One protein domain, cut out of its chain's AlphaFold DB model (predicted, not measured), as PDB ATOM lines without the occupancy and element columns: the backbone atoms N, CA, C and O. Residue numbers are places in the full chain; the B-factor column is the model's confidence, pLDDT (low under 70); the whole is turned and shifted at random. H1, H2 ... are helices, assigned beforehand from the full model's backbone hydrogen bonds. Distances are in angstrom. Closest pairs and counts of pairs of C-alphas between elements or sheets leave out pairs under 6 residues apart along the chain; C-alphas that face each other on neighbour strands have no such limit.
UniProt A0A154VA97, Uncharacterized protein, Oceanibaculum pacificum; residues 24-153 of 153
ATOM      1  N   ARG A  24     223.033 310.627 290.338       98.00
ATOM      2  CA  ARG A  24     224.447 310.363 290.626       98.00
ATOM      3  C   ARG A  24     224.961 309.092 289.941       98.00
ATOM      4  O   ARG A  24     226.022 309.131 289.336       98.00
ATOM      5  N   LEU A  25     224.210 307.993 290.012       97.38
ATOM      6  CA  LEU A  25     224.599 306.723 289.397       97.38
ATOM      7  C   LEU A  25     224.587 306.815 287.865       97.38
ATOM      8  O   LEU A  25     225.477 306.274 287.213       97.38
ATOM      9  N   TRP A  26     223.611 307.528 287.293       98.12
ATOM     10  CA  TRP A  26     223.605 307.847 285.864       98.12
ATOM     11  C   TRP A  26     224.885 308.588 285.464       98.12
ATOM     12  O   TRP A  26     225.589 308.146 284.561       98.12
ATOM     13  N   ALA A  27     225.223 309.667 286.175       98.31
ATOM     14  CA  ALA A  27     226.419 310.460 285.901       98.31
ATOM     15  C   ALA A  27     227.711 309.638 286.048       98.31
ATOM     16  O   ALA A  27     228.599 309.731 285.206       98.31
ATOM     17  N   GLU A  28     227.817 308.786 287.073       98.56
ATOM     18  CA  GLU A  28     228.969 307.894 287.264       98.56
ATOM     19  C   GLU A  28     229.146 306.924 286.082       98.56
ATOM     20  O   GLU A  28     230.263 306.734 285.595       98.56
ATOM     21  N   ARG A  29     228.049 306.348 285.577       98.44
ATOM     22  CA  ARG A  29     228.070 305.470 284.395       98.44
ATOM     23  C   ARG A  29     228.408 306.229 283.120       98.44
ATOM     24  O   ARG A  29     229.219 305.743 282.339       98.44
ATOM     25  N   GLN A  30     227.839 307.418 282.941       98.50
ATOM     26  CA  GLN A  30     228.124 308.278 281.798       98.50
ATOM     27  C   GLN A  30     229.607 308.658 281.750       98.50
ATOM     28  O   GLN A  30     230.236 308.507 280.710       98.50
ATOM     29  N   ILE A  31     230.186 309.067 282.885       98.56
ATOM     30  CA  ILE A  31     231.618 309.379 283.004       98.56
ATOM     31  C   ILE A  31     232.467 308.147 282.689       98.56
ATOM     32  O   ILE A  31     233.468 308.255 281.988       98.56
ATOM     33  N   TRP A  32     232.095 306.973 283.206       98.62
ATOM     34  CA  TRP A  32     232.827 305.742 282.909       98.62
ATOM     35  C   TRP A  32     232.812 305.419 281.410       98.62
ATOM     36  O   TRP A  32     233.860 305.100 280.858       98.62
ATOM     37  N   PHE A  33     231.652 305.537 280.758       98.44
ATOM     38  CA  PHE A  33     231.501 305.272 279.328       98.44
ATOM     39  C   PHE A  33     232.292 306.278 278.492       98.44
ATOM     40  O   PHE A  33     233.051 305.884 277.614       98.44
ATOM     41  N   GLN A  34     232.171 307.568 278.822       96.81
ATOM     42  CA  GLN A  34     232.899 308.640 278.150       96.81
ATOM     43  C   GLN A  34     234.408 308.413 278.224       96.81
ATOM     44  O   GLN A  34     235.076 308.511 277.208       96.81
ATOM     45  N   ARG A  35     234.936 308.001 279.384       96.88
ATOM     46  CA  ARG A  35     236.362 307.672 279.517       96.88
ATOM     47  C   ARG A  35     236.806 306.561 278.573       96.88
ATOM     48  O   ARG A  35     237.893 306.661 278.036       96.88
ATOM     49  N   ARG A  36     235.992 305.523 278.348       96.62
ATOM     50  CA  ARG A  36     236.336 304.464 277.381       96.62
ATOM     51  C   ARG A  36     236.383 304.983 275.945       96.62
ATOM     52  O   ARG A  36     237.257 304.577 275.192       96.62
ATOM     53  N   MET A  37     235.488 305.900 275.597       94.00
ATOM     54  CA  MET A  37     235.500 306.568 274.296       94.00
ATOM     55  C   MET A  37     236.696 307.521 274.140       94.00
ATOM     56  O   MET A  37     237.339 307.546 273.092       94.00
ATOM     57  N   ASP A  38     237.020 308.284 275.185       93.56
ATOM     58  CA  ASP A  38     238.180 309.181 275.213       93.56
ATOM     59  C   ASP A  38     239.489 308.381 275.098       93.56
ATOM     60  O   ASP A  38     240.367 308.748 274.323       93.56
ATOM     61  N   ASP A  39     239.599 307.260 275.822       92.81
ATOM     62  CA  ASP A  39     240.746 306.350 275.750       92.81
ATOM     63  C   ASP A  39     240.926 305.817 274.313       92.81
ATOM     64  O   ASP A  39     242.036 305.850 273.783       92.81
ATOM     65  N   ALA A  40     239.832 305.416 273.652       89.81
ATOM     66  CA  ALA A  40     239.873 304.907 272.279       89.81
ATOM     67  C   ALA A  40     240.203 305.974 271.223       89.81
ATOM     68  O   ALA A  40     240.763 305.667 270.177       89.81
ATOM     69  N   SER A  41     239.901 307.243 271.505       89.44
ATOM     70  CA  SER A  41     240.227 308.380 270.631       89.44
ATOM     71  C   SER A  41     241.561 309.055 270.978       89.44
ATOM     72  O   SER A  41     241.905 310.098 270.416       89.44
ATOM     73  N   ALA A  42     242.360 308.476 271.883       87.06
ATOM     74  CA  ALA A  42     243.612 309.079 272.341       87.06
ATOM     75  C   ALA A  42     244.643 309.282 271.212       87.06
ATOM     76  O   ALA A  42     245.442 310.219 271.268       87.06
ATOM     77  N   ALA A  43     244.624 308.422 270.188       80.00
ATOM     78  CA  ALA A  43     245.494 308.517 269.014       80.00
ATOM     79  C   ALA A  43     244.943 309.440 267.903       80.00
ATOM     80  O   ALA A  43     245.678 309.788 266.978       80.00
ATOM     81  N   GLY A  44     243.679 309.868 267.996       82.38
ATOM     82  CA  GLY A  44     242.995 310.685 266.996       82.38
ATOM     83  C   GLY A  44     241.477 310.454 266.981       82.38
ATOM     84  O   GLY A  44     240.973 309.599 267.708       82.38
ATOM     85  N   PRO A  45     240.719 311.216 266.169       81.25
ATOM     86  CA  PRO A  45     239.282 311.006 266.023       81.25
ATOM     87  C   PRO A  45     238.968 309.578 265.564       81.25
ATOM     88  O   PRO A  45     239.558 309.108 264.592       81.25
ATOM     89  N   ILE A  46     238.012 308.924 266.226       81.94
ATOM     90  CA  ILE A  46     237.509 307.611 265.808       81.94
ATOM     91  C   ILE A  46     236.744 307.796 264.497       81.94
ATOM     92  O   ILE A  46     235.744 308.514 264.452       81.94
ATOM     93  N   ALA A  47     237.207 307.142 263.434       83.31
ATOM     94  CA  ALA A  47     236.454 307.042 262.192       83.31
ATOM     95  C   ALA A  47     235.411 305.926 262.343       83.31
ATOM     96  O   ALA A  47     235.752 304.747 262.336       83.31
ATOM     97  N   ILE A  48     234.147 306.310 262.512       88.75
ATOM     98  CA  ILE A  48     233.002 305.403 262.633       88.75
ATOM     99  C   ILE A  48     231.919 305.829 261.637       88.75
ATOM    100  O   ILE A  48     231.693 307.022 261.435       88.75
ATOM    101  N   GLY A  49     231.261 304.862 260.994       90.19
ATOM    102  CA  GLY A  49     230.174 305.144 260.051       90.19
ATOM    103  C   GLY A  49     228.947 305.771 260.732       90.19
ATOM    104  O   GLY A  49     228.655 305.470 261.891       90.19
ATOM    105  N   GLU A  50     228.174 306.585 260.002       93.88
ATOM    106  CA  GLU A  50     227.027 307.348 260.548       93.88
ATOM    107  C   GLU A  50     226.005 306.460 261.283       93.88
ATOM    108  O   GLU A  50     225.484 306.813 262.343       93.88
ATOM    109  N   GLN A  51     225.721 305.270 260.742       96.50
ATOM    110  CA  GLN A  51     224.800 304.326 261.376       96.50
ATOM    111  C   GLN A  51     225.356 303.785 262.701       96.50
ATOM    112  O   GLN A  51     224.606 303.622 263.666       96.50
ATOM    113  N   ALA A  52     226.653 303.491 262.754       96.56
ATOM    114  CA  ALA A  52     227.297 302.977 263.953       96.56
ATOM    115  C   ALA A  52     227.413 304.070 265.032       96.56
ATOM    116  O   ALA A  52     227.185 303.782 266.206       96.56
ATOM    117  N   GLU A  53     227.635 305.330 264.643       95.88
ATOM    118  CA  GLU A  53     227.580 306.486 265.545       95.88
ATOM    119  C   GLU A  53     226.183 306.668 266.166       95.88
ATOM    120  O   GLU A  53     226.053 306.811 267.383       95.88
ATOM    121  N   ALA A  54     225.117 306.584 265.364       97.88
ATOM    122  CA  ALA A  54     223.750 306.673 265.881       97.88
ATOM    123  C   ALA A  54     223.449 305.561 266.905       97.88
ATOM    124  O   ALA A  54     222.881 305.816 267.969       97.88
ATOM    125  N   LEU A  55     223.884 304.329 266.625       98.44
ATOM    126  CA  LEU A  55     223.739 303.195 267.542       98.44
ATOM    127  C   LEU A  55     224.600 303.336 268.809       98.44
ATOM    128  O   LEU A  55     224.215 302.841 269.870       98.44
ATOM    129  N   LEU A  56     225.746 304.021 268.728       97.75
ATOM    130  CA  LEU A  56     226.605 304.303 269.880       97.75
ATOM    131  C   LEU A  56     225.897 305.212 270.900       97.75
ATOM    132  O   LEU A  56     226.045 305.008 272.108       97.75
ATOM    133  N   VAL A  57     225.068 306.154 270.435       98.12
ATOM    134  CA  VAL A  57     224.220 306.985 271.307       98.12
ATOM    135  C   VAL A  57     223.218 306.119 272.076       98.12
ATOM    136  O   VAL A  57     223.129 306.218 273.304       98.12
ATOM    137  N   ASP A  58     222.508 305.219 271.390       98.75
ATOM    138  CA  ASP A  58     221.563 304.294 272.029       98.75
ATOM    139  C   ASP A  58     222.262 303.356 273.023       98.75
ATOM    140  O   ASP A  58     221.752 303.103 274.121       98.75
ATOM    141  N   LEU A  59     223.462 302.880 272.681       98.75
ATOM    142  CA  LEU A  59     224.299 302.079 273.570       98.75
ATOM    143  C   LEU A  59     224.658 302.845 274.851       98.75
ATOM    144  O   LEU A  59     224.526 302.294 275.949       98.75
ATOM    145  N   GLN A  60     225.078 304.109 274.741       98.62
ATOM    146  CA  GLN A  60     225.420 304.934 275.900       98.62
ATOM    147  C   GLN A  60     224.196 305.180 276.793       98.62
ATOM    148  O   GLN A  60     224.295 305.065 278.020       98.62
ATOM    149  N   LEU A  61     223.031 305.463 276.201       98.56
ATOM    150  CA  LEU A  61     221.774 305.624 276.935       98.56
ATOM    151  C   LEU A  61     221.392 304.337 277.676       98.56
ATOM    152  O   LEU A  61     221.105 304.377 278.877       98.56
ATOM    153  N   ALA A  62     221.455 303.188 276.998       98.50
ATOM    154  CA  ALA A  62     221.191 301.881 277.594       98.50
ATOM    155  C   ALA A  62     222.162 301.573 278.748       98.50
ATOM    156  O   ALA A  62     221.743 301.072 279.799       98.50
ATOM    157  N   PHE A  63     223.444 301.916 278.589       98.69
ATOM    158  CA  PHE A  63     224.461 301.739 279.622       98.69
ATOM    159  C   PHE A  63     224.169 302.596 280.855       98.69
ATOM    160  O   PHE A  63     224.157 302.085 281.977       98.69
ATOM    161  N   CYS A  64     223.863 303.880 280.667       98.38
ATOM    162  CA  CYS A  64     223.551 304.783 281.772       98.38
ATOM    163  C   CYS A  64     222.284 304.344 282.522       98.38
ATOM    164  O   CYS A  64     222.283 304.282 283.759       98.38
ATOM    165  N   ALA A  65     221.249 303.929 281.786       97.44
ATOM    166  CA  ALA A  65     220.004 303.407 282.344       97.44
ATOM    167  C   ALA A  65     220.189 302.089 283.120       97.44
ATOM    168  O   ALA A  65     219.422 301.788 284.032       97.44
ATOM    169  N   GLY A  66     221.228 301.307 282.817       96.62
ATOM    170  CA  GLY A  66     221.427 299.985 283.410       96.62
ATOM    171  C   GLY A  66     220.687 298.863 282.684       96.62
ATOM    172  O   GLY A  66     220.331 297.855 283.298       96.62
ATOM    173  N   ALA A  67     220.424 299.028 281.389       96.75
ATOM    174  CA  ALA A  67     219.765 298.036 280.548       96.75
ATOM    175  C   ALA A  67     220.779 296.996 280.035       96.75
ATOM    176  O   ALA A  67     221.038 296.888 278.841       96.75
ATOM    177  N   TRP A  68     221.383 296.229 280.945       97.56
ATOM    178  CA  TRP A  68     222.585 295.418 280.688       97.56
ATOM    179  C   TRP A  68     222.499 294.430 279.524       97.56
ATOM    180  O   TRP A  68     223.450 294.298 278.760       97.56
ATOM    181  N   VAL A  69     221.354 293.774 279.343       97.19
ATOM    182  CA  VAL A  69     221.132 292.891 278.186       97.19
ATOM    183  C   VAL A  69     221.156 293.687 276.881       97.19
ATOM    184  O   VAL A  69     221.807 293.275 275.925       97.19
ATOM    185  N   ALA A  70     220.494 294.848 276.859       98.19
ATOM    186  CA  ALA A  70     220.469 295.721 275.691       98.19
ATOM    187  C   ALA A  70     221.866 296.261 275.371       98.19
ATOM    188  O   ALA A  70     222.223 296.304 274.203       98.19
ATOM    189  N   VAL A  71     222.682 296.582 276.383       98.81
ATOM    190  CA  VAL A  71     224.076 297.017 276.182       98.81
ATOM    191  C   VAL A  71     224.884 295.974 275.414       98.81
ATOM    192  O   VAL A  71     225.550 296.321 274.448       98.81
ATOM    193  N   VAL A  72     224.814 294.695 275.800       98.62
ATOM    194  CA  VAL A  72     225.561 293.631 275.103       98.62
ATOM    195  C   VAL A  72     225.095 293.484 273.653       98.62
ATOM    196  O   VAL A  72     225.916 293.333 272.752       98.62
ATOM    197  N   ILE A  73     223.779 293.539 273.425       98.56
ATOM    198  CA  ILE A  73     223.201 293.437 272.080       98.56
ATOM    199  C   ILE A  73     223.640 294.631 271.228       98.56
ATOM    200  O   ILE A  73     224.177 294.432 270.146       98.56
ATOM    201  N   LEU A  74     223.456 295.852 271.734       98.75
ATOM    202  CA  LEU A  74     223.790 297.088 271.030       98.75
ATOM    203  C   LEU A  74     225.291 297.208 270.766       98.75
ATOM    204  O   LEU A  74     225.653 297.621 269.675       98.75
ATOM    205  N   ALA A  75     226.161 296.792 271.690       98.56
ATOM    206  CA  ALA A  75     227.607 296.789 271.460       98.56
ATOM    207  C   ALA A  75     227.993 295.925 270.247       98.56
ATOM    208  O   ALA A  75     228.754 296.375 269.393       98.56
ATOM    209  N   GLN A  76     227.416 294.722 270.121       98.06
ATOM    210  CA  GLN A  76     227.604 293.902 268.922       98.06
ATOM    211  C   GLN A  76     227.003 294.575 267.680       98.06
ATOM    212  O   GLN A  76     227.622 294.537 266.626       98.06
ATOM    213  N   THR A  77     225.827 295.203 267.784       98.12
ATOM    214  CA  THR A  77     225.189 295.889 266.647       98.12
ATOM    215  C   THR A  77     226.004 297.087 266.148       98.12
ATOM    216  O   THR A  77     226.079 297.295 264.940       98.12
ATOM    217  N   VAL A  78     226.630 297.862 267.044       97.81
ATOM    218  CA  VAL A  78     227.540 298.962 266.673       97.81
ATOM    219  C   VAL A  78     228.736 298.408 265.899       97.81
ATOM    220  O   VAL A  78     229.027 298.908 264.817       97.81
ATOM    221  N   LEU A  79     229.374 297.340 266.399       95.38
ATOM    222  CA  LEU A  79     230.474 296.667 265.696       95.38
ATOM    223  C   LEU A  79     230.049 296.124 264.330       95.38
ATOM    224  O   LEU A  79     230.767 296.303 263.353       95.38
ATOM    225  N   ASP A  80     228.884 295.477 264.251       95.19
ATOM    226  CA  ASP A  80     228.357 294.927 263.000       95.19
ATOM    227  C   ASP A  80     228.154 296.046 261.954       95.19
ATOM    228  O   ASP A  80     228.487 295.864 260.783       95.19
ATOM    229  N   ALA A  81     227.638 297.210 262.372       95.94
ATOM    230  CA  ALA A  81     227.421 298.362 261.496       95.94
ATOM    231  C   ALA A  81     228.736 299.022 261.051       95.94
ATOM    232  O   ALA A  81     228.902 299.311 259.867       95.94
ATOM    233  N   ASP A  82     229.673 299.222 261.977       93.50
ATOM    234  CA  ASP A  82     230.988 299.799 261.685       93.50
ATOM    235  C   ASP A  82     231.806 298.890 260.752       93.50
ATOM    236  O   ASP A  82     232.353 299.344 259.750       93.50
ATOM    237  N   MET A  83     231.809 297.577 260.999       91.88
ATOM    238  CA  MET A  83     232.456 296.616 260.105       91.88
ATOM    239  C   MET A  83     231.862 296.642 258.696       91.88
ATOM    240  O   MET A  83     232.616 296.594 257.725       91.88
ATOM    241  N   ALA A  84     230.534 296.707 258.571       92.06
ATOM    242  CA  ALA A  84     229.876 296.764 257.270       92.06
ATOM    243  C   ALA A  84     230.250 298.038 256.493       92.06
ATOM    244  O   ALA A  84     230.484 297.967 255.285       92.06
ATOM    245  N   ASP A  85     230.354 299.180 257.177       92.12
ATOM    246  CA  ASP A  85     230.801 300.444 256.583       92.12
ATOM    247  C   ASP A  85     232.265 300.366 256.118       92.12
ATOM    248  O   ASP A  85     232.570 300.633 254.953       92.12
ATOM    249  N   ARG A  86     233.163 299.869 256.980       89.94
ATOM    250  CA  ARG A  86     234.579 299.637 256.650       89.94
ATOM    251  C   ARG A  86     234.736 298.703 255.446       89.94
ATOM    252  O   ARG A  86     235.511 298.993 254.535       89.94
ATOM    253  N   GLU A  87     233.993 297.597 255.412       89.38
ATOM    254  CA  GLU A  87     233.978 296.661 254.283       89.38
ATOM    255  C   GLU A  87     233.510 297.335 252.984       89.38
ATOM    256  O   GLU A  87     234.137 297.154 251.938       89.38
ATOM    257  N   ALA A  88     232.444 298.141 253.043       88.38
ATOM    258  CA  ALA A  88     231.935 298.888 251.893       88.38
ATOM    259  C   ALA A  88     232.941 299.936 251.385       88.38
ATOM    260  O   ALA A  88     233.049 300.151 250.176       88.38
ATOM    261  N   ALA A  89     233.728 300.531 252.286       87.56
ATOM    262  CA  ALA A  89     234.841 301.422 251.962       87.56
ATOM    263  C   ALA A  89     236.090 300.688 251.425       87.56
ATOM    264  O   ALA A  89     237.096 301.322 251.101       87.56
ATOM    265  N   GLY A  90     236.046 299.356 251.304       83.25
ATOM    266  CA  GLY A  90     237.150 298.538 250.804       83.25
ATOM    267  C   GLY A  90     238.230 298.245 251.846       83.25
ATOM    268  O   GLY A  90     239.308 297.769 251.481       83.25
ATOM    269  N   ALA A  91     237.967 298.499 253.132       79.62
ATOM    270  CA  ALA A  91     238.873 298.101 254.197       79.62
ATOM    271  C   ALA A  91     238.924 296.566 254.295       79.62
ATOM    272  O   ALA A  91     237.914 295.868 254.395       79.62
ATOM    273  N   GLY A  92     240.140 296.032 254.274       64.94
ATOM    274  CA  GLY A  92     240.453 294.618 254.435       64.94
ATOM    275  C   GLY A  92     241.811 294.495 255.116       64.94
ATOM    276  O   GLY A  92     242.709 295.283 254.832       64.94
ATOM    277  N   GLY A  93     241.988 293.543 256.038       67.19
ATOM    278  CA  GLY A  93     243.272 293.397 256.728       67.19
ATOM    279  C   GLY A  93     243.216 292.678 258.071       67.19
ATOM    280  O   GLY A  93     242.220 292.052 258.427       67.19
ATOM    281  N   ILE A  94     244.331 292.767 258.799       63.78
ATOM    282  CA  ILE A  94     244.575 292.055 260.062       63.78
ATOM    283  C   ILE A  94     243.645 292.549 261.186       63.78
ATOM    284  O   ILE A  94     243.112 291.706 261.899       63.78
ATOM    285  N   GLY A  95     243.377 293.859 261.294       69.31
ATOM    286  CA  GLY A  95     242.467 294.427 262.308       69.31
ATOM    287  C   GLY A  95     241.033 293.897 262.186       69.31
ATOM    288  O   GLY A  95     240.498 293.299 263.116       69.31
ATOM    289  N   LEU A  96     240.454 293.939 260.977       79.50
ATOM    290  CA  LEU A  96     239.140 293.333 260.708       79.50
ATOM    291  C   LEU A  96     239.126 291.811 260.926       79.50
ATOM    292  O   LEU A  96     238.086 291.246 261.254       79.50
ATOM    293  N   ASN A  97     240.255 291.119 260.744       82.94
ATOM    294  CA  ASN A  97     240.341 289.692 261.052       82.94
ATOM    295  C   ASN A  97     240.338 289.421 262.561       82.94
ATOM    296  O   ASN A  97     239.734 288.431 262.971       82.94
ATOM    297  N   ASP A  98     240.955 290.275 263.382       85.75
ATOM    298  CA  ASP A  98     240.855 290.145 264.838       85.75
ATOM    299  C   ASP A  98     239.419 290.390 265.307       85.75
ATOM    300  O   ASP A  98     238.874 289.571 266.039       85.75
ATOM    301  N   ILE A  99     238.733 291.412 264.787       87.25
ATOM    302  CA  ILE A  99     237.317 291.640 265.126       87.25
ATOM    303  C   ILE A  99     236.438 290.445 264.700       87.25
ATOM    304  O   ILE A  99     235.505 290.060 265.403       87.25
ATOM    305  N   ARG A 100     236.747 289.783 263.578       86.31
ATOM    306  CA  ARG A 100     235.973 288.619 263.107       86.31
ATOM    307  C   ARG A 100     236.275 287.314 263.848       86.31
ATOM    308  O   ARG A 100     235.364 286.505 264.039       86.31
ATOM    309  N   PHE A 101     237.534 287.070 264.210       88.81
ATOM    310  CA  PHE A 101     238.006 285.748 264.651       88.81
ATOM    311  C   PHE A 101     238.724 285.752 266.002       88.81
ATOM    312  O   PHE A 101     239.046 284.689 266.533       88.81
ATOM    313  N   GLY A 102     238.968 286.924 266.574       93.12
ATOM    314  CA  GLY A 102     239.581 287.093 267.879       93.12
ATOM    315  C   GLY A 102     238.703 286.499 268.974       93.12
ATOM    316  O   GLY A 102     237.475 286.610 268.961       93.12
ATOM    317  N   HIS A 103     239.343 285.858 269.952       95.38
ATOM    318  CA  HIS A 103     238.661 285.168 271.051       95.38
ATOM    319  C   HIS A 103     237.642 286.063 271.777       95.38
ATOM    320  O   HIS A 103     236.549 285.614 272.129       95.38
ATOM    321  N   ASP A 104     237.979 287.335 271.980       96.56
ATOM    322  CA  ASP A 104     237.107 288.297 272.648       96.56
ATOM    323  C   ASP A 104     235.850 288.631 271.836       96.56
ATOM    324  O   ASP A 104     234.747 288.664 272.384       96.56
ATOM    325  N   TYR A 105     235.981 288.807 270.525       96.25
ATOM    326  CA  TYR A 105     234.848 289.124 269.656       96.25
ATOM    327  C   TYR A 105     233.986 287.894 269.355       96.25
ATOM    328  O   TYR A 105     232.761 287.993 269.258       96.25
ATOM    329  N   ILE A 106     234.590 286.701 269.333       96.44
ATOM    330  CA  ILE A 106     233.847 285.436 269.374       96.44
ATOM    331  C   ILE A 106     233.028 285.345 270.665       96.44
ATOM    332  O   ILE A 106     231.850 284.980 270.613       96.44
ATOM    333  N   TRP A 107     233.612 285.695 271.818       97.31
ATOM    334  CA  TRP A 107     232.869 285.744 273.077       97.31
ATOM    335  C   TRP A 107     231.681 286.709 272.988       97.31
ATOM    336  O   TRP A 107     230.579 286.320 273.374       97.31
ATOM    337  N   LEU A 108     231.875 287.918 272.449       97.75
ATOM    338  CA  LEU A 108     230.813 288.921 272.350       97.75
ATOM    339  C   LEU A 108     229.654 288.434 271.470       97.75
ATOM    340  O   LEU A 108     228.503 288.436 271.916       97.75
ATOM    341  N   ARG A 109     229.956 287.909 270.276       96.00
ATOM    342  CA  ARG A 109     228.966 287.292 269.377       96.00
ATOM    343  C   ARG A 109     228.199 286.164 270.051       96.00
ATOM    344  O   ARG A 109     226.970 286.152 270.024       96.00
ATOM    345  N   ASN A 110     228.904 285.226 270.679       94.62
ATOM    346  CA  ASN A 110     228.271 284.092 271.351       94.62
ATOM    347  C   ASN A 110     227.397 284.559 272.517       94.62
ATOM    348  O   ASN A 110     226.300 284.039 272.719       94.62
ATOM    349  N   ARG A 111     227.849 285.574 273.262       95.38
ATOM    350  CA  ARG A 111     227.076 286.137 274.364       95.38
ATOM    351  C   ARG A 111     225.808 286.820 273.866       95.38
ATOM    352  O   ARG A 111     224.751 286.583 274.446       95.38
ATOM    353  N   ARG A 112     225.894 287.615 272.796       95.69
ATOM    354  CA  ARG A 112     224.734 288.231 272.137       95.69
ATOM    355  C   ARG A 112     223.768 287.170 271.616       95.69
ATOM    356  O   ARG A 112     222.569 287.288 271.847       95.69
ATOM    357  N   ASN A 113     224.273 286.115 270.982       93.25
ATOM    358  CA  ASN A 113     223.442 285.023 270.475       93.25
ATOM    359  C   ASN A 113     222.671 284.330 271.601       93.25
ATOM    360  O   ASN A 113     221.460 284.197 271.490       93.25
ATOM    361  N   ALA A 114     223.323 284.013 272.721       91.75
ATOM    362  CA  ALA A 114     222.658 283.420 273.884       91.75
ATOM    363  C   ALA A 114     221.599 284.335 274.540       91.75
ATOM    364  O   ALA A 114     220.756 283.861 275.294       91.75
ATOM    365  N   LEU A 115     221.655 285.654 274.309       92.56
ATOM    366  CA  LEU A 115     220.664 286.613 274.817       92.56
ATOM    367  C   LEU A 115     219.477 286.819 273.865       92.56
ATOM    368  O   LEU A 115     218.411 287.223 274.321       92.56
ATOM    369  N   VAL A 116     219.665 286.587 272.563       91.12
ATOM    370  CA  VAL A 116     218.659 286.846 271.516       91.12
ATOM    371  C   VAL A 116     217.980 285.562 271.039       91.12
ATOM    372  O   VAL A 116     216.815 285.595 270.644       91.12
ATOM    373  N   HIS A 117     218.681 284.432 271.079       86.88
ATOM    374  CA  HIS A 117     218.150 283.132 270.693       86.88
ATOM    375  C   HIS A 117     217.725 282.351 271.938       86.88
ATOM    376  O   HIS A 117     218.506 282.151 272.868       86.88
ATOM    377  N   GLU A 118     216.462 281.922 271.960       76.88
ATOM    378  CA  GLU A 118     215.914 281.086 273.026       76.88
ATOM    379  C   GLU A 118     216.462 279.657 272.884       76.88
ATOM    380  O   GLU A 118     215.883 278.806 272.209       76.88
ATOM    381  N   GLU A 119     217.629 279.410 273.483       70.44
ATOM    382  CA  GLU A 119     218.328 278.123 273.426       70.44
ATOM    383  C   GLU A 119     218.272 277.388 274.776       70.44
ATOM    384  O   GLU A 119     219.138 277.530 275.649       70.44
ATOM    385  N   GLY A 120     217.233 276.562 274.929       67.56
ATOM    386  CA  GLY A 120     217.102 275.589 276.017       67.56
ATOM    387  C   GLY A 120     217.190 276.196 277.422       67.56
ATOM    388  O   GLY A 120     216.666 277.274 277.691       67.56
ATOM    389  N   ASP A 121     217.880 275.501 278.329       64.94
ATOM    390  CA  ASP A 121     217.932 275.832 279.764       64.94
ATOM    391  C   ASP A 121     218.718 277.115 280.100       64.94
ATOM    392  O   ASP A 121     218.744 277.548 281.255       64.94
ATOM    393  N   THR A 122     219.369 277.734 279.109       69.69
ATOM    394  CA  THR A 122     220.187 278.948 279.292       69.69
ATOM    395  C   THR A 122     219.499 280.235 278.850       69.69
ATOM    396  O   THR A 122     220.088 281.312 278.976       69.69
ATOM    397  N   ALA A 123     218.258 280.133 278.366       83.44
ATOM    398  CA  ALA A 123     217.474 281.275 277.928       83.44
ATOM    399  C   ALA A 123     217.347 282.332 279.036       83.44
ATOM    400  O   ALA A 123     217.077 282.018 280.201       83.44
ATOM    401  N   LEU A 124     217.525 283.599 278.650       87.88
ATOM    402  CA  LEU A 124     217.351 284.740 279.540       87.88
ATOM    403  C   LEU A 124     215.940 284.726 280.137       87.88
ATOM    404  O   LEU A 124     214.945 284.847 279.423       87.88
ATOM    405  N   ALA A 125     215.855 284.639 281.459       87.94
ATOM    406  CA  ALA A 125     214.600 284.671 282.183       87.94
ATOM    407  C   ALA A 125     214.441 285.990 282.945       87.94
ATOM    408  O   ALA A 125     215.405 286.673 283.290       87.94
ATOM    409  N   LEU A 126     213.201 286.331 283.302       87.12
ATOM    410  CA  LEU A 126     212.919 287.540 284.081       87.12
ATOM    411  C   LEU A 126     213.693 287.580 285.413       87.12
ATOM    412  O   LEU A 126     214.164 288.638 285.815       87.12
ATOM    413  N   ARG A 127     213.882 286.423 286.063       87.06
ATOM    414  CA  ARG A 127     214.672 286.294 287.301       87.06
ATOM    415  C   ARG A 127     216.122 286.764 287.148       87.06
ATOM    416  O   ARG A 127     216.720 287.181 288.131       87.06
ATOM    417  N   ASP A 128     216.692 286.714 285.946       89.50
ATOM    418  CA  ASP A 128     218.084 287.114 285.715       89.50
ATOM    419  C   ASP A 128     218.259 288.633 285.804       89.50
ATOM    420  O   ASP A 128     219.317 289.121 286.199       89.50
ATOM    421  N   GLN A 129     217.188 289.392 285.545       89.56
ATOM    422  CA  GLN A 129     217.184 290.849 285.687       89.56
ATOM    423  C   GLN A 129     217.371 291.311 287.139       89.56
ATOM    424  O   GLN A 129     217.737 292.471 287.355       89.56
ATOM    425  N   THR A 130     217.150 290.420 288.112       87.69
ATOM    426  CA  THR A 130     217.317 290.673 289.547       87.69
ATOM    427  C   THR A 130     218.436 289.812 290.138       87.69
ATOM    428  O   THR A 130     219.426 290.354 290.620       87.69
ATOM    429  N   ALA A 131     218.338 288.483 290.050       87.06
ATOM    430  CA  ALA A 131     219.227 287.543 290.740       87.06
ATOM    431  C   ALA A 131     220.662 287.508 290.191       87.06
ATOM    432  O   ALA A 131     221.595 287.191 290.925       87.06
ATOM    433  N   THR A 132     220.855 287.819 288.906       88.75
ATOM    434  CA  THR A 132     222.173 287.781 288.247       88.75
ATOM    435  C   THR A 132     222.550 289.125 287.619       88.75
ATOM    436  O   THR A 132     223.435 289.197 286.765       88.75
ATOM    437  N   ARG A 133     221.938 290.220 288.091       91.06
ATOM    438  CA  ARG A 133     222.112 291.572 287.541       91.06
ATOM    439  C   ARG A 133     223.570 292.038 287.515       91.06
ATOM    440  O   ARG A 133     223.995 292.597 286.510       91.06
ATOM    441  N   ASP A 134     224.352 291.731 288.550       94.38
ATOM    442  CA  ASP A 134     225.783 292.068 288.600       94.38
ATOM    443  C   ASP A 134     226.595 291.335 287.526       94.38
ATOM    444  O   ASP A 134     227.576 291.860 287.001       94.38
ATOM    445  N   ARG A 135     226.206 290.097 287.186       95.69
ATOM    446  CA  ARG A 135     226.826 289.355 286.081       95.69
ATOM    447  C   ARG A 135     226.484 290.015 284.751       95.69
ATOM    448  O   ARG A 135     227.383 290.189 283.937       95.69
ATOM    449  N   LEU A 136     225.223 290.404 284.554       96.38
ATOM    450  CA  LEU A 136     224.808 291.138 283.359       96.38
ATOM    451  C   LEU A 136     225.560 292.470 283.237       96.38
ATOM    452  O   LEU A 136     226.001 292.805 282.144       96.38
ATOM    453  N   GLU A 137     225.778 293.189 284.342       97.81
ATOM    454  CA  GLU A 137     226.579 294.418 284.336       97.81
ATOM    455  C   GLU A 137     228.033 294.156 283.920       97.81
ATOM    456  O   GLU A 137     228.584 294.900 283.111       97.81
ATOM    457  N   ARG A 138     228.667 293.097 284.438       98.38
ATOM    458  CA  ARG A 138     230.039 292.734 284.039       98.38
ATOM    459  C   ARG A 138     230.134 292.382 282.559       98.38
ATOM    460  O   ARG A 138     231.051 292.850 281.891       98.38
ATOM    461  N   ASP A 139     229.184 291.600 282.050       98.44
ATOM    462  CA  ASP A 139     229.117 291.265 280.627       98.44
ATOM    463  C   ASP A 139     228.922 292.535 279.776       98.44
ATOM    464  O   ASP A 139     229.597 292.711 278.766       98.44
ATOM    465  N   ALA A 140     228.050 293.447 280.215       98.69
ATOM    466  CA  ALA A 140     227.794 294.728 279.561       98.69
ATOM    467  C   ALA A 140     229.041 295.627 279.521       98.69
ATOM    468  O   ALA A 140     229.364 296.185 278.475       98.69
ATOM    469  N   ARG A 141     229.779 295.737 280.632       98.75
ATOM    470  CA  ARG A 141     231.042 296.494 280.692       98.75
ATOM    471  C   ARG A 141     232.093 295.908 279.758       98.75
ATOM    472  O   ARG A 141     232.666 296.660 278.978       98.75
ATOM    473  N   ARG A 142     232.271 294.582 279.775       98.62
ATOM    474  CA  ARG A 142     233.191 293.900 278.856       98.62
ATOM    475  C   ARG A 142     232.807 294.149 277.398       98.62
ATOM    476  O   ARG A 142     233.679 294.406 276.584       98.62
ATOM    477  N   ALA A 143     231.518 294.101 277.060       98.75
ATOM    478  CA  ALA A 143     231.058 294.375 275.700       98.75
ATOM    479  C   ALA A 143     231.417 295.797 275.233       98.75
ATOM    480  O   ALA A 143     231.890 295.965 274.114       98.75
ATOM    481  N   VAL A 144     231.251 296.802 276.100       98.62
ATOM    482  CA  VAL A 144     231.639 298.194 275.809       98.62
ATOM    483  C   VAL A 144     233.157 298.340 275.668       98.62
ATOM    484  O   VAL A 144     233.622 299.008 274.754       98.62
ATOM    485  N   GLU A 145     233.937 297.697 276.538       98.00
ATOM    486  CA  GLU A 145     235.404 297.697 276.442       98.00
ATOM    487  C   GLU A 145     235.888 297.072 275.129       98.00
ATOM    488  O   GLU A 145     236.774 297.620 274.483       98.00
ATOM    489  N   LEU A 146     235.281 295.962 274.697       97.38
ATOM    490  CA  LEU A 146     235.607 295.329 273.418       97.38
ATOM    491  C   LEU A 146     235.206 296.180 272.215       97.38
ATOM    492  O   LEU A 146     235.948 296.215 271.240       97.38
ATOM    493  N   LEU A 147     234.066 296.873 272.283       96.69
ATOM    494  CA  LEU A 147     233.676 297.823 271.247       96.69
ATOM    495  C   LEU A 147     234.741 298.911 271.085       96.69
ATOM    496  O   LEU A 147     235.228 299.119 269.983       96.69
ATOM    497  N   PHE A 148     235.128 299.577 272.171       95.44
ATOM    498  CA  PHE A 148     236.100 300.666 272.085       95.44
ATOM    499  C   PHE A 148     237.494 300.185 271.685       95.44
ATOM    500  O   PHE A 148     238.128 300.829 270.859       95.44
ATOM    501  N   LYS A 149     237.904 298.992 272.130       92.94
ATOM    502  CA  LYS A 149     239.123 298.333 271.646       92.94
ATOM    503  C   LYS A 149     239.106 298.083 270.130       92.94
ATOM    504  O   LYS A 149     240.150 298.143 269.499       92.94
ATOM    505  N   ALA A 150     237.951 297.791 269.533       91.56
ATOM    506  CA  ALA A 150     237.838 297.621 268.080       91.56
ATOM    507  C   ALA A 150     237.900 298.950 267.309       91.56
ATOM    508  O   ALA A 150     238.216 298.969 266.121       91.56
ATOM    509  N   LEU A 151     237.552 300.052 267.978       87.88
ATOM    510  CA  LEU A 151     237.539 301.400 267.416       87.88
ATOM    511  C   LEU A 151     238.881 302.138 267.581       87.88
ATOM    512  O   LEU A 151     239.024 303.214 267.017       87.88
ATOM    513  N   GLU A 152     239.839 301.569 268.323       82.56
ATOM    514  CA  GLU A 152     241.204 302.096 268.530       82.56
ATOM    515  C   GLU A 152     242.122 301.999 267.288       82.56
ATOM    516  O   GLU A 152     243.249 302.492 267.338       82.56
ATOM    517  N   ASP A 153     241.658 301.367 266.201       59.59
ATOM    518  CA  ASP A 153     242.405 301.143 264.946       59.59
ATOM    519  C   ASP A 153     242.613 302.417 264.098       59.59
ATOM    520  O   ASP A 153     241.607 303.074 263.736       59.59
TER     521      ASP A 153
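This is residues 24 to 153 of the 153 residues of an uncharacterized protein of Oceanibaculum pacificum (UniProt A0A154VA97). Four long helices, H1, H2, H3 and H7, make a bundle in which H1, H2 and H3 fold back and forth and H7 packs on both H1 and H3. H5 crosses H3 steeply on the side of the bundle away from H1, with the short H4 before it, and a long loop leads from H5 to the small H6 and on into H7. The printed part has 130 residues with seven named helices, H1 to H7 in chain order, and no named strand, and its class is all helix. It is compact, with a radius of gyration of the C-alphas of 14.9 A and spans of 44 by 38 by 22 A.

H3, the longest helix, holds residues 68 to 88 and measures 30.5 A from C-alpha 68 at (222.585, 295.418, 280.688) to C-alpha 88. H2, residues 50 to 65, is 23.2 A long, and H1, residues 24 to 40, is 24.6 A long, with C-alpha 24 at (224.447, 310.363, 290.626). H7, residues 133 to 151, runs 27.2 A to C-alpha 151 at (237.539, 301.400, 267.416). H5, residues 103 to 116, is 20.1 A long. H4 is residues 94 to 101 and H6 is residues 128 to 131.

In the bundle of H1, H2, H3 and H7, H3 touches H2 in a helical hairpin, opposite ways at a shallow tilt of 12 degrees, the closest C-alphas being those of Ala 52 and Val 78 at 4.9 A. H3 also touches H7, the same way at a shallow tilt of 16 degrees, closest at the C-alphas of Val 72 and Ala 140, 5.1 A apart. H1 and H2 form a helical hairpin at a shallow tilt of 34.9 degrees, only just short of steep; H2 touches H1 with residues 60 to 65 alone, and the closest C-alphas, of Trp 26 and Cys 64, are 5.1 A apart. H1 touches H7 with residues 33 to 40 alone, the same way at a shallow tilt of 29 degrees, closest at the C-alphas of Ala 40 and Phe 148, 5.7 A. H2 and H7 are close but not clearly touching, with the C-alphas of Phe 63 and Ala 140 at 7.8 A. H3 touches H5 with residues 69 to 76 alone, at a steep tilt of 59 degrees, opposite ways, the closest C-alphas being those of Ile 73 and Arg 112 at 5.4 A. H5 and H7 only just touch, with 3 pairs of C-alphas within 8 A, the closest those of Leu 108 and Ala 143 at 6.4 A. H4 and H5 touch only at the corner, and only just, with 3 pairs of C-alphas within 8 A, the closest those of Ile 99 and Tyr 105 at 5.7 A. H6 is close to H7 but not clearly touching, with the C-alphas of Gln 129 and Leu 136 at 8.0 A. Among the pairs that are apart are H1 and H5. Every O i to N i+4 pair is within hydrogen-bond range in H1, H2, H3, H4, H5 and H7; H6 is too short for such a pair, and its 1 pair of O i to N i+3 is not within range.

The C-alphas of Gly 90 and Ala 131, the two farthest apart, are 45.1 A apart. The printed part has no cut, and the link from H5 to H6, with 11 residues, is long. Mean pLDDT of the printed part is 91.5; residues 92 to 95, 120 to 122 and 153 are under 70.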